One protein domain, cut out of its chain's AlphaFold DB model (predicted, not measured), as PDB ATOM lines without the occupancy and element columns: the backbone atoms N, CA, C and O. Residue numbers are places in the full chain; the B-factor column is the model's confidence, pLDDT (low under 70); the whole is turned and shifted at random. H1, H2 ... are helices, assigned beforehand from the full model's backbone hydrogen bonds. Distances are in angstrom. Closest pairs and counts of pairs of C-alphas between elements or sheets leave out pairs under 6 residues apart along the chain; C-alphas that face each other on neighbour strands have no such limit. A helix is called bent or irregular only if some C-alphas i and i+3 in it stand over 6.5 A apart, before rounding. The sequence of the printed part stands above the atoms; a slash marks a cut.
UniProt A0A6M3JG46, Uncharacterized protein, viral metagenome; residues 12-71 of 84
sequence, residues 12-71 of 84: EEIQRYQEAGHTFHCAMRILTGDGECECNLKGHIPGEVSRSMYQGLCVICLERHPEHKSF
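This is residues 12 to 71 of the 84 residues of an uncharacterized protein of viral metagenome (UniProt A0A6M3JG46). What is the main picture? Three short helices, H1, H2 and H3, cluster at one end in crossed packing, and from H3 a thin tail with the two small helical turns H4 and H5 runs away and makes much of the length. Residues 33 to 46 swing out from the end of H2 in a wide loop and come back to H3. What are the counts and the size? The printed part has 60 residues with five named helices, in the order H1, H2, H3, H4, H5, and no named strand; the class is all helix. It is only just loose, close to compact, with a radius of gyration of the C-alphas of 12.9 A, and only just elongated, spanning 41 by 27 by 17 A.

Where is the longest helix? H2, residues 24 to 32, is 12.0 A long and begins at C-alpha 24 at (-15.683, 17.855, 17.931). Where are the others? H1, residues 12 to 19, is 10.4 A long and begins at C-alpha 12 at (-12.791, 13.397, 7.278); H3, residues 47 to 54, is 10.2 A long. H4 is residues 59 to 62, 5.1 A, and H5 is residues 66 to 70, 8.4 A, ending at C-alpha 70 at (-33.015, 39.051, 14.233). H5 is neither bent nor irregular, but only just: C-alphas 66 and 69 are 6.3 A apart.

What does H2 touch? It touches H1, closest at the C-alphas of Tyr 17 and Ala 27, 5.5 A, at a steep tilt of 47 degrees, opposite ways. It touches H3, closest at the C-alphas of Phe 24 and Ser 50, 5.9 A, about perpendicular at 89 degrees. What else does H3, the hub, touch? It touches H1, closest at the C-alphas of Gln 18 and Gly 47, 5.5 A, at a steep tilt of 42 degrees, opposite ways. It touches H4, closest at the C-alphas of Val 49 and Val 59, 6.3 A. Where is H5? H4 and H5 only just touch, and only at the corner by their link, with 3 pairs of C-alphas within 8 A, the closest those of Ile 60 and His 68, 6.7 A; H3 and H5 are apart. How are the backbones? In H1, H2 and H3 every O i to N i+4 pair is within hydrogen-bond range; in H5 0 of 1 is, beside 1 of 2 O i to N i+3 pairs, and H4 is too short for an i+4 pair.

How far does it reach? The two C-alphas farthest apart, those of Gly 33 and Ser 70, are 41.1 A apart. Is the printed part whole? It has no cut; the link from H2 to H3, 14 residues, is long, and the other links are tight. Where is confidence low? The mean pLDDT of the printed part is 81.8, and residues 43, 61 to 64, 66 and 69 are under 70.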
ATOM      1  N   GLU A  12     -12.079  14.657   7.508       91.31
ATOM      2  CA  GLU A  12     -12.791  13.397   7.278       91.31
ATOM      3  C   GLU A  12     -12.811  12.520   8.532       91.31
ATOM      4  O   GLU A  12     -13.847  11.951   8.881       91.31
ATOM      5  N   GLU A  13     -11.684  12.417   9.236       93.06
ATOM      6  CA  GLU A  13     -11.598  11.663  10.484       93.06
ATOM      7  C   GLU A  13     -12.475  12.291  11.564       93.06
ATOM      8  O   GLU A  13     -13.264  11.594  12.202       93.06
ATOM      9  N   ILE A  14     -12.414  13.614  11.711       90.81
ATOM     10  CA  ILE A  14     -13.250  14.354  12.659       90.81
ATOM     11  C   ILE A  14     -14.735  14.144  12.335       90.81
ATOM     12  O   ILE A  14     -15.524  13.840  13.237       90.81
ATOM     13  N   GLN A  15     -15.128  14.232  11.059       89.88
ATOM     14  CA  GLN A  15     -16.516  14.023  10.640       89.88
ATOM     15  C   GLN A  15     -17.018  12.612  10.944       89.88
ATOM     16  O   GLN A  15     -18.134  12.490  11.445       89.88
ATOM     17  N   ARG A  16     -16.210  11.561  10.749       92.75
ATOM     18  CA  ARG A  16     -16.608  10.176  11.079       92.75
ATOM     19  C   ARG A  16     -17.007  10.020  12.546       92.75
ATOM     20  O   ARG A  16     -18.028   9.405  12.851       92.75
ATOM     21  N   TYR A  17     -16.239  10.604  13.464       91.19
ATOM     22  CA  TYR A  17     -16.579  10.569  14.889       91.19
ATOM     23  C   TYR A  17     -17.818  11.413  15.199       91.19
ATOM     24  O   TYR A  17     -18.657  11.007  16.006       91.19
ATOM     25  N   GLN A  18     -17.982  12.560  14.541       89.06
ATOM     26  CA  GLN A  18     -19.175  13.382  14.728       89.06
ATOM     27  C   GLN A  18     -20.457  12.747  14.174       89.06
ATOM     28  O   GLN A  18     -21.516  12.889  14.784       89.06
ATOM     29  N   GLU A  19     -20.381  12.001  13.071       87.88
ATOM     30  CA  GLU A  19     -21.489  11.193  12.539       87.88
ATOM     31  C   GLU A  19     -21.881  10.049  13.477       87.88
ATOM     32  O   GLU A  19     -23.063   9.728  13.590       87.88
ATOM     33  N   ALA A  20     -20.917   9.498  14.216       88.75
ATOM     34  CA  ALA A  20     -21.166   8.536  15.288       88.75
ATOM     35  C   ALA A  20     -21.760   9.173  16.565       88.75
ATOM     36  O   ALA A  20     -22.044   8.469  17.533       88.75
ATOM     37  N   GLY A  21     -21.971  10.495  16.578       87.00
ATOM     38  CA  GLY A  21     -22.586  11.225  17.687       87.00
ATOM     39  C   GLY A  21     -21.595  11.828  18.683       87.00
ATOM     40  O   GLY A  21     -22.025  12.363  19.707       87.00
ATOM     41  N   HIS A  22     -20.290  11.795  18.400       90.50
ATOM     42  CA  HIS A  22     -19.296  12.448  19.248       90.50
ATOM     43  C   HIS A  22     -19.239  13.960  19.016       90.50
ATOM     44  O   HIS A  22     -19.525  14.474  17.936       90.50
ATOM     45  N   THR A  23     -18.834  14.703  20.042       90.94
ATOM     46  CA  THR A  23     -18.482  16.119  19.871       90.94
ATOM     47  C   THR A  23     -17.180  16.274  19.097       90.94
ATOM     48  O   THR A  23     -16.347  15.372  19.084       90.94
ATOM     49  N   PHE A  24     -16.962  17.457  18.522       90.12
ATOM     50  CA  PHE A  24     -15.683  17.855  17.931       90.12
ATOM     51  C   PHE A  24     -14.544  17.693  18.946       90.12
ATOM     52  O   PHE A  24     -13.506  17.121  18.639       90.12
ATOM     53  N   HIS A  25     -14.781  18.131  20.186       89.12
ATOM     54  CA  HIS A  25     -13.827  17.990  21.284       89.12
ATOM     55  C   HIS A  25     -13.423  16.526  21.519       89.12
ATOM     56  O   HIS A  25     -12.238  16.220  21.597       89.12
ATOM     57  N   CYS A  26     -14.397  15.613  21.595       91.19
ATOM     58  CA  CYS A  26     -14.114  14.189  21.782       91.19
ATOM     59  C   CYS A  26     -13.449  13.565  20.551       91.19
ATOM     60  O   CYS A  26     -12.521  12.786  20.719       91.19
ATOM     61  N   ALA A  27     -13.880  13.923  19.337       91.62
ATOM     62  CA  ALA A  27     -13.245  13.464  18.104       91.62
ATOM     63  C   ALA A  27     -11.750  13.815  18.096       91.62
ATOM     64  O   ALA A  27     -10.920  12.933  17.902       91.62
ATOM     65  N   MET A  28     -11.410  15.067  18.418       89.94
ATOM     66  CA  MET A  28     -10.022  15.516  18.523       89.94
ATOM     67  C   MET A  28      -9.244  14.712  19.560       89.94
ATOM     68  O   MET A  28      -8.213  14.157  19.218       89.94
ATOM     69  N   ARG A  29      -9.748  14.570  20.791       90.69
ATOM     70  CA  ARG A  29      -9.022  13.839  21.846       90.69
ATOM     71  C   ARG A  29      -8.779  12.370  21.516       90.69
ATOM     72  O   ARG A  29      -7.705  11.861  21.822       90.69
ATOM     73  N   ILE A  30      -9.749  11.714  20.877       90.56
ATOM     74  CA  ILE A  30      -9.614  10.321  20.444       90.56
ATOM     75  C   ILE A  30      -8.571  10.208  19.326       90.56
ATOM     76  O   ILE A  30      -7.726   9.319  19.376       90.56
ATOM     77  N   LEU A  31      -8.615  11.106  18.338       90.62
ATOM     78  CA  LEU A  31      -7.727  11.072  17.173       90.62
ATOM     79  C   LEU A  31      -6.292  11.495  17.514       90.62
ATOM     80  O   LEU A  31      -5.348  10.890  17.018       90.62
ATOM     81  N   THR A  32      -6.112  12.483  18.394       88.88
ATOM     82  CA  THR A  32      -4.787  12.940  18.846       88.88
ATOM     83  C   THR A  32      -4.217  12.095  19.986       88.88
ATOM     84  O   THR A  32      -3.082  12.318  20.401       88.88
ATOM     85  N   GLY A  33      -4.994  11.160  20.546       84.50
ATOM     86  CA  GLY A  33      -4.584  10.345  21.691       84.50
ATOM     87  C   GLY A  33      -4.468  11.109  23.020       84.50
ATOM     88  O   GLY A  33      -3.851  10.607  23.955       84.50
ATOM     89  N   ASP A  34      -5.062  12.303  23.123       80.69
ATOM     90  CA  ASP A  34      -5.044  13.164  24.323       80.69
ATOM     91  C   ASP A  34      -6.129  12.774  25.359       80.69
ATOM     92  O   ASP A  34      -6.273  13.362  26.435       80.69
ATOM     93  N   GLY A  35      -6.946  11.759  25.059       82.44
ATOM     94  CA  GLY A  35      -7.845  11.152  26.039       82.44
ATOM     95  C   GLY A  35      -9.016  10.370  25.454       82.44
ATOM     96  O   GLY A  35      -9.139  10.189  24.245       82.44
ATOM     97  N   GLU A  36      -9.891   9.907  26.347       84.56
ATOM     98  CA  GLU A  36     -11.082   9.124  26.004       84.56
ATOM     99  C   GLU A  36     -12.332   9.998  25.803       84.56
ATOM    100  O   GLU A  36     -12.369  11.186  26.125       84.56
ATOM    101  N   CYS A  37     -13.387   9.391  25.253       85.94
ATOM    102  CA  CYS A  37     -14.663  10.050  24.997       85.94
ATOM    103  C   CYS A  37     -15.386  10.457  26.291       85.94
ATOM    104  O   CYS A  37     -15.660   9.632  27.159       85.94
ATOM    105  N   GLU A  38     -15.835  11.711  26.341       87.50
ATOM    106  CA  GLU A  38     -16.558  12.293  27.478       87.50
ATOM    107  C   GLU A  38     -18.019  12.644  27.153       87.50
ATOM    108  O   GLU A  38     -18.706  13.291  27.940       87.50
ATOM    109  N   CYS A  39     -18.543  12.196  26.006       84.00
ATOM    110  CA  CYS A  39     -19.898  12.549  25.556       84.00
ATOM    111  C   CYS A  39     -21.012  12.094  26.518       84.00
ATOM    112  O   CYS A  39     -22.118  12.607  26.440       84.00
ATOM    113  N   ASN A  40     -20.739  11.170  27.443       81.44
ATOM    114  CA  ASN A  40     -21.711  10.722  28.447       81.44
ATOM    115  C   ASN A  40     -21.635  11.504  29.772       81.44
ATOM    116  O   ASN A  40     -22.394  11.216  30.700       81.44
ATOM    117  N   LEU A  41     -20.730  12.478  29.893       84.06
ATOM    118  CA  LEU A  41     -20.605  13.293  31.096       84.06
ATOM    119  C   LEU A  41     -21.691  14.380  31.157       84.06
ATOM    120  O   LEU A  41     -22.287  14.801  30.159       84.06
ATOM    121  N   LYS A  42     -21.986  14.836  32.378       73.00
ATOM    122  CA  LYS A  42     -22.995  15.871  32.622       73.00
ATOM    123  C   LYS A  42     -22.528  17.202  32.024       73.00
ATOM    124  O   LYS A  42     -21.429  17.652  32.327       73.00
ATOM    125  N   GLY A  43     -23.387  17.845  31.229       68.19
ATOM    126  CA  GLY A  43     -23.054  19.092  30.528       68.19
ATOM    127  C   GLY A  43     -22.410  18.895  29.152       68.19
ATOM    128  O   GLY A  43     -21.887  19.858  28.599       68.19
ATOM    129  N   HIS A  44     -22.446  17.678  28.593       78.50
ATOM    130  CA  HIS A  44     -21.994  17.439  27.224       78.50
ATOM    131  C   HIS A  44     -22.868  18.183  26.201       78.50
ATOM    132  O   HIS A  44     -24.086  18.299  26.351       78.50
ATOM    133  N   ILE A  45     -22.232  18.651  25.130       79.12
ATOM    134  CA  ILE A  45     -22.921  19.138  23.932       79.12
ATOM    135  C   ILE A  45     -23.216  17.913  23.054       79.12
ATOM    136  O   ILE A  45     -22.314  17.101  22.862       79.12
ATOM    137  N   PRO A  46     -24.426  17.732  22.502       83.31
ATOM    138  CA  PRO A  46     -24.685  16.636  21.570       83.31
ATOM    139  C   PRO A  46     -23.780  16.703  20.330       83.31
ATOM    140  O   PRO A  46     -23.514  17.789  19.807       83.31
ATOM    141  N   GLY A  47     -23.339  15.551  19.814       81.75
ATOM    142  CA  GLY A  47     -22.461  15.493  18.639       81.75
ATOM    143  C   GLY A  47     -23.037  16.187  17.403       81.75
ATOM    144  O   GLY A  47     -22.322  16.920  16.729       81.75
ATOM    145  N   GLU A  48     -24.347  16.071  17.166       80.88
ATOM    146  CA  GLU A  48     -25.036  16.761  16.063       80.88
ATOM    147  C   GLU A  48     -24.903  18.291  16.145       80.88
ATOM    148  O   GLU A  48     -24.631  18.960  15.140       80.88
ATOM    149  N   VAL A  49     -25.051  18.847  17.350       81.25
ATOM    150  CA  VAL A  49     -24.897  20.284  17.608       81.25
ATOM    151  C   VAL A  49     -23.443  20.683  17.400       81.25
ATOM    152  O   VAL A  49     -23.157  21.640  16.683       81.25
ATOM    153  N   SER A  50     -22.512  19.908  17.958       82.81
ATOM    154  CA  SER A  50     -21.082  20.156  17.799       82.81
ATOM    155  C   SER A  50     -20.620  20.071  16.341       82.81
ATOM    156  O   SER A  50     -19.738  20.834  15.950       82.81
ATOM    157  N   ARG A  51     -21.209  19.184  15.532       83.06
ATOM    158  CA  ARG A  51     -20.944  19.064  14.092       83.06
ATOM    159  C   ARG A  51     -21.400  20.281  13.328       83.06
ATOM    160  O   ARG A  51     -20.662  20.833  12.523       83.06
ATOM    161  N   SER A  52     -22.606  20.725  13.633       79.94
ATOM    162  CA  SER A  52     -23.167  21.916  13.019       79.94
ATOM    163  C   SER A  52     -22.318  23.146  13.356       79.94
ATOM    164  O   SER A  52     -21.967  23.904  12.460       79.94
ATOM    165  N   MET A  53     -21.889  23.292  14.617       78.81
ATOM    166  CA  MET A  53     -20.947  24.345  15.018       78.81
ATOM    167  C   MET A  53     -19.619  24.270  14.268       78.81
ATOM    168  O   MET A  53     -19.121  25.301  13.826       78.81
ATOM    169  N   TYR A  54     -19.055  23.066  14.123       82.44
ATOM    170  CA  TYR A  54     -17.809  22.856  13.386       82.44
ATOM    171  C   TYR A  54     -17.928  23.305  11.925       82.44
ATOM    172  O   TYR A  54     -17.044  23.969  11.397       82.44
ATOM    173  N   GLN A  55     -19.076  23.040  11.306       78.75
ATOM    174  CA  GLN A  55     -19.412  23.481   9.951       78.75
ATOM    175  C   GLN A  55     -19.772  24.979   9.859       78.75
ATOM    176  O   GLN A  55     -20.216  25.442   8.811       78.75
ATOM    177  N   GLY A  56     -19.614  25.746  10.944       77.19
ATOM    178  CA  GLY A  56     -19.912  27.179  10.985       77.19
ATOM    179  C   GLY A  56     -21.401  27.513  11.115       77.19
ATOM    180  O   GLY A  56     -21.792  28.661  10.896       77.19
ATOM    181  N   LEU A  57     -22.246  26.538  11.469       76.25
ATOM    182  CA  LEU A  57     -23.675  26.745  11.698       76.25
ATOM    183  C   LEU A  57     -23.939  27.202  13.137       76.25
ATOM    184  O   LEU A  57     -23.358  26.710  14.106       76.25
ATOM    185  N   CYS A  58     -24.886  28.124  13.292       75.56
ATOM    186  CA  CYS A  58     -25.291  28.611  14.604       75.56
ATOM    187  C   CYS A  58     -26.182  27.601  15.342       75.56
ATOM    188  O   CYS A  58     -27.223  27.202  14.824       75.56
ATOM    189  N   VAL A  59     -25.850  27.271  16.596       70.00
ATOM    190  CA  VAL A  59     -26.648  26.354  17.437       70.00
ATOM    191  C   VAL A  59     -28.066  26.842  17.701       70.00
ATOM    192  O   VAL A  59     -29.011  26.063  17.673       70.00
ATOM    193  N   ILE A  60     -28.236  28.150  17.890       72.75
ATOM    194  CA  ILE A  60     -29.541  28.735  18.204       72.75
ATOM    195  C   ILE A  60     -30.455  28.670  16.966       72.75
ATOM    196  O   ILE A  60     -31.667  28.492  17.089       72.75
ATOM    197  N   CYS A  61     -29.882  28.729  15.755       69.50
ATOM    198  CA  CYS A  61     -30.627  28.457  14.525       69.50
ATOM    199  C   CYS A  61     -31.126  27.005  14.445       69.50
ATOM    200  O   CYS A  61     -32.219  26.785  13.923       69.50
ATOM    201  N   LEU A  62     -30.362  26.029  14.952       66.56
ATOM    202  CA  LEU A  62     -30.738  24.606  14.933       66.56
ATOM    203  C   LEU A  62     -31.915  24.314  15.865       66.56
ATOM    204  O   LEU A  62     -32.812  23.557  15.505       66.56
ATOM    205  N   GLU A  63     -31.956  24.973  17.022       67.44
ATOM    206  CA  GLU A  63     -33.054  24.859  17.992       67.44
ATOM    207  C   GLU A  63     -34.339  25.591  17.559       67.44
ATOM    208  O   GLU A  63     -35.364  25.511  18.233       67.44
ATOM    209  N   ARG A  64     -34.320  26.256  16.393       64.56
ATOM    210  CA  ARG A  64     -35.471  26.930  15.770       64.56
ATOM    211  C   ARG A  64     -36.115  28.025  16.630       64.56
ATOM    212  O   ARG A  64     -37.315  28.251  16.496       64.56
ATOM    213  N   HIS A  65     -35.336  28.756  17.428       70.19
ATOM    214  CA  HIS A  65     -35.819  29.949  18.140       70.19
ATOM    215  C   HIS A  65     -36.133  31.077  17.139       70.19
ATOM    216  O   HIS A  65     -35.202  31.617  16.526       70.19
ATOM    217  N   PRO A  66     -37.411  31.435  16.906       68.69
ATOM    218  CA  PRO A  66     -37.793  32.370  15.845       68.69
ATOM    219  C   PRO A  66     -37.172  33.762  16.012       68.69
ATOM    220  O   PRO A  66     -36.780  34.387  15.024       68.69
ATOM    221  N   GLU A  67     -37.035  34.222  17.257       74.94
ATOM    222  CA  GLU A  67     -36.434  35.504  17.624       74.94
ATOM    223  C   GLU A  67     -34.940  35.598  17.289       74.94
ATOM    224  O   GLU A  67     -34.444  36.689  16.997       74.94
ATOM    225  N   HIS A  68     -34.224  34.471  17.248       76.25
ATOM    226  CA  HIS A  68     -32.777  34.454  17.047       76.25
ATOM    227  C   HIS A  68     -32.339  35.000  15.685       76.25
ATOM    228  O   HIS A  68     -31.300  35.650  15.583       76.25
ATOM    229  N   LYS A  69     -33.154  34.818  14.637       69.25
ATOM    230  CA  LYS A  69     -32.849  35.324  13.285       69.25
ATOM    231  C   LYS A  69     -32.565  36.829  13.256       69.25
ATOM    232  O   LYS A  69     -31.803  37.288  12.411       69.25
ATOM    233  N   SER A  70     -33.164  37.593  14.172       71.94
ATOM    234  CA  SER A  70     -33.015  39.051  14.233       71.94
ATOM    235  C   SER A  70     -31.645  39.518  14.745       71.94
ATOM    236  O   SER A  70     -31.236  40.633  14.435       71.94
ATOM    237  N   PHE A  71     -30.914  38.664  15.470       71.44
ATOM    238  CA  PHE A  71     -29.603  38.970  16.055       71.44
ATOM    239  C   PHE A  71     -28.546  37.894  15.764       71.44
ATOM    240  O   PHE A  71     -27.496  37.864  16.405       71.44
TER     241      PHE A  71